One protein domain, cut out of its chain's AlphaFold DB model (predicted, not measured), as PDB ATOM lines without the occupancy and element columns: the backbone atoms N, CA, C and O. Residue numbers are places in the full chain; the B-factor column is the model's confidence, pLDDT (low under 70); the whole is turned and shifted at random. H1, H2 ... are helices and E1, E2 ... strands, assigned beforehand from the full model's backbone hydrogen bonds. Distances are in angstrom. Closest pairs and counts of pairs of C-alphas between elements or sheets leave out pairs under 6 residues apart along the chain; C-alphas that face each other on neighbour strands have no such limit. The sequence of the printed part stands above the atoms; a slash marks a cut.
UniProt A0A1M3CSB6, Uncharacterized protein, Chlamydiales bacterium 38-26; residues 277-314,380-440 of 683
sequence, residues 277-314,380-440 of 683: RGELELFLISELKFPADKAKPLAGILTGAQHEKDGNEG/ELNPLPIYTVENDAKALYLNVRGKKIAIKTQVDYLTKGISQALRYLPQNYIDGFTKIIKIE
ATOM      1  N   ARG A 277     183.247 163.942 168.357       90.62
ATOM      2  CA  ARG A 277     182.177 163.138 167.731       90.62
ATOM      3  C   ARG A 277     181.087 164.013 167.113       90.62
ATOM      4  O   ARG A 277     180.698 163.773 165.972       90.62
ATOM      5  N   GLY A 278     180.612 165.015 167.854       87.06
ATOM      6  CA  GLY A 278     179.542 165.904 167.394       87.06
ATOM      7  C   GLY A 278     179.976 166.737 166.189       87.06
ATOM      8  O   GLY A 278     179.271 166.805 165.186       87.06
ATOM      9  N   GLU A 279     181.181 167.300 166.228       91.25
ATOM     10  CA  GLU A 279     181.746 168.068 165.120       91.25
ATOM     11  C   GLU A 279     182.004 167.184 163.896       91.25
ATOM     12  O   GLU A 279     181.785 167.614 162.763       91.25
ATOM     13  N   LEU A 280     182.425 165.932 164.104       93.19
ATOM     14  CA  LEU A 280     182.582 164.967 163.022       93.19
ATOM     15  C   LEU A 280     181.236 164.652 162.364       93.19
ATOM     16  O   LEU A 280     181.146 164.662 161.139       93.19
ATOM     17  N   GLU A 281     180.187 164.412 163.151       91.00
ATOM     18  CA  GLU A 281     178.837 164.205 162.627       91.00
ATOM     19  C   GLU A 281     178.364 165.413 161.806       91.00
ATOM     20  O   GLU A 281     177.935 165.253 160.658       91.00
ATOM     21  N   LEU A 282     178.515 166.629 162.342       89.88
ATOM     22  CA  LEU A 282     178.169 167.862 161.635       89.88
ATOM     23  C   LEU A 282     178.945 168.010 160.328       89.88
ATOM     24  O   LEU A 282     178.351 168.382 159.317       89.88
ATOM     25  N   PHE A 283     180.241 167.697 160.309       94.62
ATOM     26  CA  PHE A 283     181.047 167.723 159.090       94.62
ATOM     27  C   PHE A 283     180.522 166.717 158.050       94.62
ATOM     28  O   PHE A 283     180.365 167.050 156.872       94.62
ATOM     29  N   LEU A 284     180.185 165.492 158.472       94.44
ATOM     30  CA  LEU A 284     179.639 164.465 157.579       94.44
ATOM     31  C   LEU A 284     178.300 164.883 156.956       94.44
ATOM     32  O   LEU A 284     178.083 164.645 155.765       94.44
ATOM     33  N   ILE A 285     177.424 165.522 157.733       92.31
ATOM     34  CA  ILE A 285     176.120 166.007 157.261       92.31
ATOM     35  C   ILE A 285     176.290 167.242 156.375       92.31
ATOM     36  O   ILE A 285     175.771 167.303 155.260       92.31
ATOM     37  N   SER A 286     177.003 168.253 156.870       92.81
ATOM     38  CA  SER A 286     177.013 169.585 156.264       92.81
ATOM     39  C   SER A 286     177.986 169.701 155.097       92.81
ATOM     40  O   SER A 286     177.609 170.275 154.075       92.81
ATOM     41  N   GLU A 287     179.178 169.113 155.187       95.75
ATOM     42  CA  GLU A 287     180.217 169.250 154.165       95.75
ATOM     43  C   GLU A 287     180.214 168.059 153.209       95.75
ATOM     44  O   GLU A 287     180.194 168.238 151.990       95.75
ATOM     45  N   LEU A 288     180.141 166.833 153.738       95.31
ATOM     46  CA  LEU A 288     180.109 165.631 152.901       95.31
ATOM     47  C   LEU A 288     178.703 165.222 152.448       95.31
ATOM     48  O   LEU A 288     178.590 164.312 151.629       95.31
ATOM     49  N   LYS A 289     177.641 165.889 152.916       94.81
ATOM     50  CA  LYS A 289     176.243 165.657 152.496       94.81
ATOM     51  C   LYS A 289     175.748 164.222 152.723       94.81
ATOM     52  O   LYS A 289     174.928 163.721 151.953       94.81
ATOM     53  N   PHE A 290     176.245 163.536 153.753       90.75
ATOM     54  CA  PHE A 290     175.639 162.277 154.182       90.75
ATOM     55  C   PHE A 290     174.257 162.538 154.809       90.75
ATOM     56  O   PHE A 290     174.095 163.521 155.532       90.75
ATOM     57  N   PRO A 291     173.263 161.658 154.584       90.19
ATOM     58  CA  PRO A 291     172.029 161.661 155.366       90.19
ATOM     59  C   PRO A 291     172.324 161.548 156.867       90.19
ATOM     60  O   PRO A 291     173.230 160.808 157.254       90.19
ATOM     61  N   ALA A 292     171.573 162.260 157.713       84.31
ATOM     62  CA  ALA A 292     171.829 162.323 159.157       84.31
ATOM     63  C   ALA A 292     171.804 160.938 159.835       84.31
ATOM     64  O   ALA A 292     172.659 160.631 160.664       84.31
ATOM     65  N   ASP A 293     170.894 160.060 159.408       82.12
ATOM     66  CA  ASP A 293     170.792 158.669 159.867       82.12
ATOM     67  C   ASP A 293     172.038 157.830 159.535       82.12
ATOM     68  O   ASP A 293     172.357 156.884 160.253       82.12
ATOM     69  N   LYS A 294     172.776 158.193 158.479       84.88
ATOM     70  CA  LYS A 294     174.037 157.544 158.086       84.88
ATOM     71  C   LYS A 294     175.264 158.231 158.674       84.88
ATOM     72  O   LYS A 294     176.256 157.557 158.943       84.88
ATOM     73  N   ALA A 295     175.222 159.546 158.869       87.75
ATOM     74  CA  ALA A 295     176.337 160.312 159.412       87.75
ATOM     75  C   ALA A 295     176.699 159.864 160.835       87.75
ATOM     76  O   ALA A 295     177.876 159.655 161.111       87.75
ATOM     77  N   LYS A 296     175.701 159.613 161.692       83.31
ATOM     78  CA  LYS A 296     175.899 159.132 163.072       83.31
ATOM     79  C   LYS A 296     176.732 157.847 163.175       83.31
ATOM     80  O   LYS A 296     177.812 157.884 163.769       83.31
ATOM     81  N   PRO A 297     176.315 156.709 162.578       79.88
ATOM     82  CA  PRO A 297     177.107 155.484 162.650       79.88
ATOM     83  C   PRO A 297     178.462 155.623 161.943       79.88
ATOM     84  O   PRO A 297     179.434 155.012 162.379       79.88
ATOM     85  N   LEU A 298     178.562 156.444 160.889       86.31
ATOM     86  CA  LEU A 298     179.834 156.714 160.215       86.31
ATOM     87  C   LEU A 298     180.808 157.502 161.098       86.31
ATOM     88  O   LEU A 298     181.992 157.164 161.115       86.31
ATOM     89  N   ALA A 299     180.340 158.513 161.832       88.94
ATOM     90  CA  ALA A 299     181.144 159.253 162.804       88.94
ATOM     91  C   ALA A 299     181.605 158.338 163.949       88.94
ATOM     92  O   ALA A 299     182.757 158.419 164.387       88.94
ATOM     93  N   GLY A 300     180.742 157.406 164.367       84.62
ATOM     94  CA  GLY A 300     181.055 156.385 165.367       84.62
ATOM     95  C   GLY A 300     182.271 155.515 165.024       84.62
ATOM     96  O   GLY A 300     182.981 155.107 165.931       84.62
ATOM     97  N   ILE A 301     182.579 155.283 163.740       84.56
ATOM     98  CA  ILE A 301     183.740 154.471 163.318       84.56
ATOM     99  C   ILE A 301     185.066 155.138 163.709       84.56
ATOM    100  O   ILE A 301     185.911 154.521 164.355       84.56
ATOM    101  N   LEU A 302     185.265 156.397 163.303       89.75
ATOM    102  CA  LEU A 302     186.498 157.129 163.613       89.75
ATOM    103  C   LEU A 302     186.577 157.488 165.095       89.75
ATOM    104  O   LEU A 302     187.655 157.393 165.676       89.75
ATOM    105  N   THR A 303     185.438 157.848 165.691       90.44
ATOM    106  CA  THR A 303     185.344 158.130 167.129       90.44
ATOM    107  C   THR A 303     185.715 156.889 167.938       90.44
ATOM    108  O   THR A 303     186.543 156.979 168.835       90.44
ATOM    109  N   GLY A 304     185.176 155.717 167.581       86.31
ATOM    110  CA  GLY A 304     185.492 154.444 168.231       86.31
ATOM    111  C   GLY A 304     186.970 154.084 168.096       86.31
ATOM    112  O   GLY A 304     187.621 153.778 169.082       86.31
ATOM    113  N   ALA A 305     187.550 154.220 166.902       86.75
ATOM    114  CA  ALA A 305     188.980 153.969 166.714       86.75
ATOM    115  C   ALA A 305     189.862 154.903 167.559       86.75
ATOM    116  O   ALA A 305     190.879 154.475 168.106       86.75
ATOM    117  N   GLN A 306     189.491 156.184 167.651       92.31
ATOM    118  CA  GLN A 306     190.187 157.161 168.487       92.31
ATOM    119  C   GLN A 306     190.035 156.825 169.969       92.31
ATOM    120  O   GLN A 306     191.017 156.899 170.708       92.31
ATOM    121  N   HIS A 307     188.820 156.448 170.369       90.69
ATOM    122  CA  HIS A 307     188.467 156.066 171.729       90.69
ATOM    123  C   HIS A 307     189.316 154.879 172.192       90.69
ATOM    124  O   HIS A 307     190.035 155.015 173.177       90.69
ATOM    125  N   GLU A 308     189.360 153.793 171.417       82.50
ATOM    126  CA  GLU A 308     190.168 152.606 171.731       82.50
ATOM    127  C   GLU A 308     191.660 152.921 171.801       82.50
ATOM    128  O   GLU A 308     192.364 152.519 172.732       82.50
ATOM    129  N   LYS A 309     192.163 153.668 170.810       88.88
ATOM    130  CA  LYS A 309     193.577 154.027 170.746       88.88
ATOM    131  C   LYS A 309     193.995 154.801 171.994       88.88
ATOM    132  O   LYS A 309     194.977 154.438 172.639       88.88
ATOM    133  N   ASP A 310     193.280 155.875 172.316       92.69
ATOM    134  CA  ASP A 310     193.611 156.706 173.473       92.69
ATOM    135  C   ASP A 310     193.313 155.996 174.784       92.69
ATOM    136  O   ASP A 310     194.051 156.174 175.750       92.69
ATOM    137  N   GLY A 311     192.277 155.163 174.823       87.88
ATOM    138  CA  GLY A 311     191.940 154.395 176.004       87.88
ATOM    139  C   GLY A 311     193.027 153.389 176.373       87.88
ATOM    140  O   GLY A 311     193.445 153.310 177.532       87.88
ATOM    141  N   ASN A 312     193.557 152.690 175.369       83.31
ATOM    142  CA  ASN A 312     194.643 151.736 175.539       83.31
ATOM    143  C   ASN A 312     195.986 152.420 175.841       83.31
ATOM    144  O   ASN A 312     196.669 152.076 176.813       83.31
ATOM    145  N   GLU A 313     196.378 153.391 175.009       87.75
ATOM    146  CA  GLU A 313     197.679 154.061 175.118       87.75
ATOM    147  C   GLU A 313     197.733 155.033 176.309       87.75
ATOM    148  O   GLU A 313     198.799 155.238 176.897       87.75
ATOM    149  N   GLY A 314     196.597 155.609 176.694       93.12
ATOM    150  CA  GLY A 314     196.482 156.699 177.656       93.12
ATOM    151  C   GLY A 314     196.912 158.058 177.091       93.12
ATOM    152  O   GLY A 314     197.628 158.150 176.090       93.12
ATOM    153  N   GLU A 380     200.006 168.804 174.747       90.31
ATOM    154  CA  GLU A 380     200.729 168.709 173.466       90.31
ATOM    155  C   GLU A 380     201.785 167.590 173.435       90.31
ATOM    156  O   GLU A 380     202.268 167.219 172.368       90.31
ATOM    157  N   LEU A 381     202.122 167.005 174.592       90.00
ATOM    158  CA  LEU A 381     203.043 165.867 174.694       90.00
ATOM    159  C   LEU A 381     202.446 164.570 174.127       90.00
ATOM    160  O   LEU A 381     203.154 163.573 173.981       90.00
ATOM    161  N   ASN A 382     201.140 164.551 173.853       94.00
ATOM    162  CA  ASN A 382     200.468 163.386 173.300       94.00
ATOM    163  C   ASN A 382     200.714 163.244 171.793       94.00
ATOM    164  O   ASN A 382     200.773 164.240 171.073       94.00
ATOM    165  N   PRO A 383     200.743 162.005 171.268       91.19
ATOM    166  CA  PRO A 383     200.676 161.780 169.829       91.19
ATOM    167  C   PRO A 383     199.435 162.444 169.231       91.19
ATOM    168  O   PRO A 383     198.388 162.482 169.881       91.19
ATOM    169  N   LEU A 384     199.522 162.895 167.976       91.81
ATOM    170  CA  LEU A 384     198.367 163.445 167.258       91.81
ATOM    171  C   LEU A 384     197.174 162.466 167.296       91.81
ATOM    172  O   LEU A 384     197.386 161.253 167.168       91.81
ATOM    173  N   PRO A 385     195.934 162.965 167.454       94.56
ATOM    174  CA  PRO A 385     194.745 162.121 167.357       94.56
ATOM    175  C   PRO A 385     194.635 161.542 165.941       94.56
ATOM    176  O   PRO A 385     195.114 162.144 164.990       94.56
ATOM    177  N   ILE A 386     193.990 160.394 165.761       94.62
ATOM    178  CA  ILE A 386     193.682 159.774 164.464       94.62
ATOM    179  C   ILE A 386     193.035 160.778 163.508       94.62
ATOM    180  O   ILE A 386     193.384 160.805 162.324       94.62
ATOM    181  N   TYR A 387     192.125 161.611 164.015       96.00
ATOM    182  CA  TYR A 387     191.456 162.643 163.239       96.00
ATOM    183  C   TYR A 387     191.356 163.964 164.004       96.00
ATOM    184  O   TYR A 387     191.505 164.014 165.222       96.00
ATOM    185  N   THR A 388     191.131 165.049 163.272       95.25
ATOM    186  CA  THR A 388     190.847 166.371 163.833       95.25
ATOM    187  C   THR A 388     189.808 167.060 162.966       95.25
ATOM    188  O   THR A 388     189.939 167.078 161.738       95.25
ATOM    189  N   VAL A 389     188.787 167.619 163.603       94.62
ATOM    190  CA  VAL A 389     187.787 168.481 162.981       94.62
ATOM    191  C   VAL A 389     188.120 169.927 163.337       94.62
ATOM    192  O   VAL A 389     188.318 170.257 164.504       94.62
ATOM    193  N   GLU A 390     188.222 170.786 162.330       93.62
ATOM    194  CA  GLU A 390     188.654 172.179 162.457       93.62
ATOM    195  C   GLU A 390     187.644 173.127 161.788       93.62
ATOM    196  O   GLU A 390     186.804 172.702 160.986       93.62
ATOM    197  N   ASN A 391     187.767 174.425 162.091       89.81
ATOM    198  CA  ASN A 391     186.961 175.511 161.523       89.81
ATOM    199  C   ASN A 391     185.449 175.287 161.697       89.81
ATOM    200  O   ASN A 391     184.730 175.278 160.706       89.81
ATOM    201  N   ASP A 392     184.972 175.043 162.920       85.50
ATOM    202  CA  ASP A 392     183.541 174.857 163.221       85.50
ATOM    203  C   ASP A 392     182.869 173.781 162.350       85.50
ATOM    204  O   ASP A 392     181.861 174.012 161.678       85.50
ATOM    205  N   ALA A 393     183.472 172.590 162.331       88.44
ATOM    206  CA  ALA A 393     183.027 171.451 161.524       88.44
ATOM    207  C   ALA A 393     183.068 171.678 159.999       88.44
ATOM    208  O   ALA A 393     182.336 171.022 159.258       88.44
ATOM    209  N   LYS A 394     183.954 172.560 159.507       92.69
ATOM    210  CA  LYS A 394     184.163 172.808 158.064       92.69
ATOM    211  C   LYS A 394     185.352 172.080 157.454       92.69
ATOM    212  O   LYS A 394     185.454 172.001 156.231       92.69
ATOM    213  N   ALA A 395     186.256 171.538 158.263       95.69
ATOM    214  CA  ALA A 395     187.395 170.776 157.767       95.69
ATOM    215  C   ALA A 395     187.641 169.524 158.611       95.69
ATOM    216  O   ALA A 395     187.667 169.594 159.833       95.69
ATOM    217  N   LEU A 396     187.879 168.391 157.948       97.06
ATOM    218  CA  LEU A 396     188.289 167.138 158.580       97.06
ATOM    219  C   LEU A 396     189.673 166.734 158.079       97.06
ATOM    220  O   LEU A 396     189.910 166.640 156.869       97.06
ATOM    221  N   TYR A 397     190.565 166.423 159.014       96.81
ATOM    222  CA  TYR A 397     191.898 165.906 158.743       96.81
ATOM    223  C   TYR A 397     192.099 164.552 159.412       96.81
ATOM    224  O   TYR A 397     191.719 164.359 160.561       96.81
ATOM    225  N   LEU A 398     192.754 163.627 158.711       96.12
ATOM    226  CA  LEU A 398     193.339 162.430 159.313       96.12
ATOM    227  C   LEU A 398     194.815 162.681 159.593       96.12
ATOM    228  O   LEU A 398     195.535 163.149 158.707       96.12
ATOM    229  N   ASN A 399     195.290 162.319 160.780       93.38
ATOM    230  CA  ASN A 399     196.710 162.374 161.099       93.38
ATOM    231  C   ASN A 399     197.332 160.995 160.866       93.38
ATOM    232  O   ASN A 399     197.114 160.043 161.617       93.38
ATOM    233  N   VAL A 400     198.130 160.876 159.807       88.00
ATOM    234  CA  VAL A 400     198.789 159.623 159.426       88.00
ATOM    235  C   VAL A 400     200.290 159.856 159.373       88.00
ATOM    236  O   VAL A 400     200.780 160.605 158.530       88.00
ATOM    237  N   ARG A 401     201.035 159.201 160.275       84.25
ATOM    238  CA  ARG A 401     202.509 159.285 160.353       84.25
ATOM    239  C   ARG A 401     203.019 160.737 160.395       84.25
ATOM    240  O   ARG A 401     203.911 161.110 159.637       84.25
ATOM    241  N   GLY A 402     202.398 161.567 161.235       81.50
ATOM    242  CA  GLY A 402     202.759 162.980 161.405       81.50
ATOM    243  C   GLY A 402     202.308 163.913 160.275       81.50
ATOM    244  O   GLY A 402     202.622 165.097 160.313       81.50
ATOM    245  N   LYS A 403     201.570 163.418 159.272       87.75
ATOM    246  CA  LYS A 403     200.999 164.241 158.195       87.75
ATOM    247  C   LYS A 403     199.494 164.404 158.379       87.75
ATOM    248  O   LYS A 403     198.798 163.411 158.586       87.75
ATOM    249  N   LYS A 404     199.001 165.634 158.215       93.50
ATOM    250  CA  LYS A 404     197.570 165.945 158.101       93.50
ATOM    251  C   LYS A 404     197.089 165.683 156.674       93.50
ATOM    252  O   LYS A 404     197.611 166.262 155.722       93.50
ATOM    253  N   ILE A 405     196.093 164.817 156.520       94.75
ATOM    254  CA  ILE A 405     195.459 164.484 155.241       94.75
ATOM    255  C   ILE A 405     194.025 165.003 155.273       94.75
ATOM    256  O   ILE A 405     193.206 164.489 156.027       94.75
ATOM    257  N   ALA A 406     193.717 165.998 154.442       96.12
ATOM    258  CA  ALA A 406     192.366 166.543 154.343       96.12
ATOM    259  C   ALA A 406     191.389 165.528 153.725       96.12
ATOM    260  O   ALA A 406     191.690 164.903 152.701       96.12
ATOM    261  N   ILE A 407     190.202 165.424 154.314       96.56
ATOM    262  CA  ILE A 407     189.061 164.684 153.784       96.56
ATOM    263  C   ILE A 407     188.129 165.683 153.114       96.56
ATOM    264  O   ILE A 407     187.586 166.561 153.775       96.56
ATOM    265  N   LYS A 408     187.973 165.579 151.790       93.88
ATOM    266  CA  LYS A 408     187.203 166.550 150.995       93.88
ATOM    267  C   LYS A 408     185.932 165.964 150.392       93.88
ATOM    268  O   LYS A 408     185.071 166.705 149.937       93.88
ATOM    269  N   THR A 409     185.832 164.638 150.336       93.69
ATOM    270  CA  THR A 409     184.742 163.934 149.655       93.69
ATOM    271  C   THR A 409     184.249 162.745 150.477       93.69
ATOM    272  O   THR A 409     184.976 162.206 151.314       93.69
ATOM    273  N   GLN A 410     183.031 162.275 150.189       91.94
ATOM    274  CA  GLN A 410     182.513 161.021 150.750       91.94
ATOM    275  C   GLN A 410     183.455 159.839 150.460       91.94
ATOM    276  O   GLN A 410     183.694 159.009 151.332       91.94
ATOM    277  N   VAL A 411     184.039 159.787 149.257       87.25
ATOM    278  CA  VAL A 411     184.989 158.733 148.867       87.25
ATOM    279  C   VAL A 411     186.259 158.801 149.709       87.25
ATOM    280  O   VAL A 411     186.723 157.759 150.168       87.25
ATOM    281  N   ASP A 412     186.802 159.995 149.969       90.88
ATOM    282  CA  ASP A 412     187.952 160.156 150.867       90.88
ATOM    283  C   ASP A 412     187.644 159.616 152.265       90.88
ATOM    284  O   ASP A 412     188.465 158.898 152.831       90.88
ATOM    285  N   TYR A 413     186.461 159.920 152.807       92.38
ATOM    286  CA  TYR A 413     186.057 159.438 154.126       92.38
ATOM    287  C   TYR A 413     185.956 157.909 154.169       92.38
ATOM    288  O   TYR A 413     186.573 157.262 155.016       92.38
ATOM    289  N   LEU A 414     185.228 157.324 153.213       86.94
ATOM    290  CA  LEU A 414     184.996 155.881 153.151       86.94
ATOM    291  C   LEU A 414     186.273 155.084 152.856       86.94
ATOM    292  O   LEU A 414     186.399 153.952 153.306       86.94
ATOM    293  N   THR A 415     187.225 155.650 152.110       81.75
ATOM    294  CA  THR A 415     188.479 154.958 151.763       81.75
ATOM    295  C   THR A 415     189.584 155.210 152.780       81.75
ATOM    296  O   THR A 415     190.193 154.261 153.258       81.75
ATOM    297  N   LYS A 416     189.860 156.469 153.134       89.81
ATOM    298  CA  LYS A 416     190.988 156.846 154.001       89.81
ATOM    299  C   LYS A 416     190.589 156.842 155.471       89.81
ATOM    300  O   LYS A 416     191.333 156.313 156.291       89.81
ATOM    301  N   GLY A 417     189.427 157.413 155.794       88.31
ATOM    302  CA  GLY A 417     188.924 157.516 157.168       88.31
ATOM    303  C   GLY A 417     188.654 156.143 157.759       88.31
ATOM    304  O   GLY A 417     189.276 155.763 158.749       88.31
ATOM    305  N   ILE A 418     187.809 155.357 157.091       84.56
ATOM    306  CA  ILE A 418     187.480 154.004 157.554       84.56
ATOM    307  C   ILE A 418     188.728 153.111 157.568       84.56
ATOM    308  O   ILE A 418     188.973 152.452 158.571       84.56
ATOM    309  N   SER A 419     189.574 153.126 156.529       82.62
ATOM    310  CA  SER A 419     190.811 152.321 156.533       82.62
ATOM    311  C   SER A 419     191.740 152.664 157.701       82.62
ATOM    312  O   SER A 419     192.358 151.773 158.280       82.62
ATOM    313  N   GLN A 420     191.830 153.943 158.071       86.56
ATOM    314  CA  GLN A 420     192.608 154.359 159.230       86.56
ATOM    315  C   GLN A 420     191.970 153.876 160.542       86.56
ATOM    316  O   GLN A 420     192.702 153.434 161.424       86.56
ATOM    317  N   ALA A 421     190.640 153.926 160.657       83.94
ATOM    318  CA  ALA A 421     189.903 153.474 161.836       83.94
ATOM    319  C   ALA A 421     190.034 151.962 162.079       83.94
ATOM    320  O   ALA A 421     190.297 151.535 163.199       83.94
ATOM    321  N   LEU A 422     189.930 151.155 161.016       79.94
ATOM    322  CA  LEU A 422     189.982 149.686 161.082       79.94
ATOM    323  C   LEU A 422     191.286 149.130 161.677       79.94
ATOM    324  O   LEU A 422     191.327 147.969 162.054       79.94
ATOM    325  N   ARG A 423     192.349 149.937 161.779       82.69
ATOM    326  CA  ARG A 423     193.610 149.530 162.423       82.69
ATOM    327  C   ARG A 423     193.538 149.465 163.947       82.69
ATOM    328  O   ARG A 423     194.429 148.877 164.547       82.69
ATOM    329  N   TYR A 424     192.547 150.120 164.545       79.81
ATOM    330  CA  TYR A 424     192.401 150.243 165.997       79.81
ATOM    331  C   TYR A 424     191.122 149.588 166.514       79.81
ATOM    332  O   TYR A 424     191.018 149.328 167.705       79.81
ATOM    333  N   LEU A 425     190.150 149.335 165.633       69.25
ATOM    334  CA  LEU A 425     188.886 148.725 166.019       69.25
ATOM    335  C   LEU A 425     189.033 147.204 166.191       69.25
ATOM    336  O   LEU A 425     189.636 146.555 165.332       69.25
ATOM    337  N   PRO A 426     188.426 146.619 167.235       63.78
ATOM    338  CA  PRO A 426     188.379 145.173 167.403       63.78
ATOM    339  C   PRO A 426     187.469 144.508 166.353       63.78
ATOM    340  O   PRO A 426     186.542 145.120 165.811       63.78
ATOM    341  N   GLN A 427     187.725 143.229 166.057       57.81
ATOM    342  CA  GLN A 427     187.093 142.506 164.942       57.81
ATOM    343  C   GLN A 427     185.557 142.481 165.019       57.81
ATOM    344  O   GLN A 427     184.878 142.655 164.014       57.81
ATOM    345  N   ASN A 428     184.985 142.360 166.214       53.69
ATOM    346  CA  ASN A 428     183.537 142.391 166.428       53.69
ATOM    347  C   ASN A 428     182.894 143.749 166.072       53.69
ATOM    348  O   ASN A 428     181.775 143.777 165.554       53.69
ATOM    349  N   TYR A 429     183.588 144.873 166.304       61.28
ATOM    350  CA  TYR A 429     183.142 146.189 165.834       61.28
ATOM    351  C   TYR A 429     183.140 146.221 164.306       61.28
ATOM    352  O   TYR A 429     182.161 146.659 163.700       61.28
ATOM    353  N   ILE A 430     184.189 145.687 163.675       61.81
ATOM    354  CA  ILE A 430     184.290 145.567 162.215       61.81
ATOM    355  C   ILE A 430     183.127 144.723 161.660       61.81
ATOM    356  O   ILE A 430     182.454 145.135 160.710       61.81
ATOM    357  N   ASP A 431     182.810 143.596 162.293       58.03
ATOM    358  CA  ASP A 431     181.703 142.711 161.909       58.03
ATOM    359  C   ASP A 431     180.322 143.367 162.106       58.03
ATOM    360  O   ASP A 431     179.384 143.144 161.333       58.03
ATOM    361  N   GLY A 432     180.180 144.218 163.127       57.16
ATOM    362  CA  GLY A 432     179.009 145.072 163.317       57.16
ATOM    363  C   GLY A 432     178.870 146.115 162.205       57.16
ATOM    364  O   GLY A 432     177.788 146.277 161.632       57.16
ATOM    365  N   PHE A 433     179.969 146.777 161.838       59.59
ATOM    366  CA  PHE A 433     179.988 147.805 160.797       59.59
ATOM    367  C   PHE A 433     179.728 147.251 159.400       59.59
ATOM    368  O   PHE A 433     178.974 147.862 158.642       59.59
ATOM    369  N   THR A 434     180.268 146.084 159.050       57.78
ATOM    370  CA  THR A 434     180.006 145.454 157.742       57.78
ATOM    371  C   THR A 434     178.516 145.159 157.527       57.78
ATOM    372  O   THR A 434     178.029 145.243 156.399       57.78
ATOM    373  N   LYS A 435     177.751 144.920 158.603       56.94
ATOM    374  CA  LYS A 435     176.282 144.792 158.552       56.94
ATOM    375  C   LYS A 435     175.560 146.133 158.355       56.94
ATOM    376  O   LYS A 435     174.507 146.147 157.720       56.94
ATOM    377  N   ILE A 436     176.110 147.235 158.876       50.19
ATOM    378  CA  ILE A 436     175.559 148.602 158.769       50.19
ATOM    379  C   ILE A 436     175.856 149.214 157.393       50.19
ATOM    380  O   ILE A 436     174.999 149.875 156.809       50.19
ATOM    381  N   ILE A 437     177.032 148.935 156.820       52.66
ATOM    382  CA  ILE A 437     177.479 149.440 155.510       52.66
ATOM    383  C   ILE A 437     176.798 148.686 154.343       52.66
ATOM    384  O   ILE A 437     177.278 148.691 153.214       52.66
ATOM    385  N   LYS A 438     175.574 148.166 154.529       49.75
ATOM    386  CA  LYS A 438     174.624 147.919 153.419       49.75
ATOM    387  C   LYS A 438     174.155 149.236 152.770       49.75
ATOM    388  O   LYS A 438     172.992 149.409 152.421       49.75
ATOM    389  N   ILE A 439     175.056 150.202 152.635       44.59
ATOM    390  CA  ILE A 439     174.913 151.330 151.737       44.59
ATOM    391  C   ILE A 439     174.963 150.710 150.341       44.59
ATOM    392  O   ILE A 439     175.883 149.950 150.048       44.59
ATOM    393  N   GLU A 440     173.979 150.995 149.490       37.69
ATOM    394  CA  GLU A 440     174.115 150.778 148.050       37.69
ATOM    395  C   GLU A 440     175.303 151.616 147.582       37.69
ATOM    396  O   GLU A 440     175.185 152.804 147.291       37.69
TER     397      GLU A 440
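Overview. This is residues 277 to 314 and 380 to 440 of the 683 residues of an uncharacterized protein of Chlamydiales bacterium 38-26 (UniProt A0A1M3CSB6). A small three-stranded sheet, E1 E2 E3, has H1 and H3 over one face, two layers with helices on one face of a sheet; the long H2 packs on both helices, and H4 lies at the rim, near H2 but touching no helix. The 99 printed residues hold four named helices and three named strands in the order H1 H2 E1 E2 E3 H3 H4; the antiparallel sheet is a meander, each strand the neighbour of the one before, and the class is mixed. The whole is compact, with a radius of gyration of the C-alphas of 12.9 A and spans of 40 by 33 by 20 A.

Arrangement. H1, residues 277 to 286, and H2, residues 292 to 313, form a helical hairpin and touch, closest at the C-alphas of Glu 281 and Ala 299, 5.5 A; their tilt of 32 degrees is shallow, only just short of steep. E1, residues 387 to 390, and E2, residues 395 to 400, form a hairpin, with N 388 and O 397 within hydrogen-bond range at 2.9 A. E2 and E3, residues 403 to 407, form another, with N 407 and O 396 at 2.8 A. H1 lies over E1 and E2. H3, residues 410 to 421, lies over E2 and E3 on the same face, at a height over the sheet of 9.5 A. Residues 417 to 421 of H3 touch residues 301 to 306 of H2, closest at the C-alphas of Ala 421 and Ala 305, 5.0 A, at a shallow tilt of 26 degrees, the same way. H2 only grazes the sheet with residues 302 to 306. H4, residues 427 to 436, is apart from H3. Every O i to N i+4 pair is within hydrogen-bond range in H1, against 16 of 18 in H2, 6 of 8 in H3 and 5 of 6 in H4.

Along the chain. H1 begins at C-alpha 277, (182.177, 163.138, 167.731). H2 measures 31.5 A from first to last C-alpha, E2 16.0 A and H3 15.3 A. H4 ends at C-alpha 436, (175.559, 148.602, 158.769).

Size, cuts and confidence. The C-alphas farthest apart, those of Leu 381 and Glu 440, are 42.1 A apart. Residues 315 to 379 are not printed, and C-alphas 314 and 380 are 13.4 A apart across the cut. The links that are printed whole are tight. Residues 425 to 440 have pLDDT under 70.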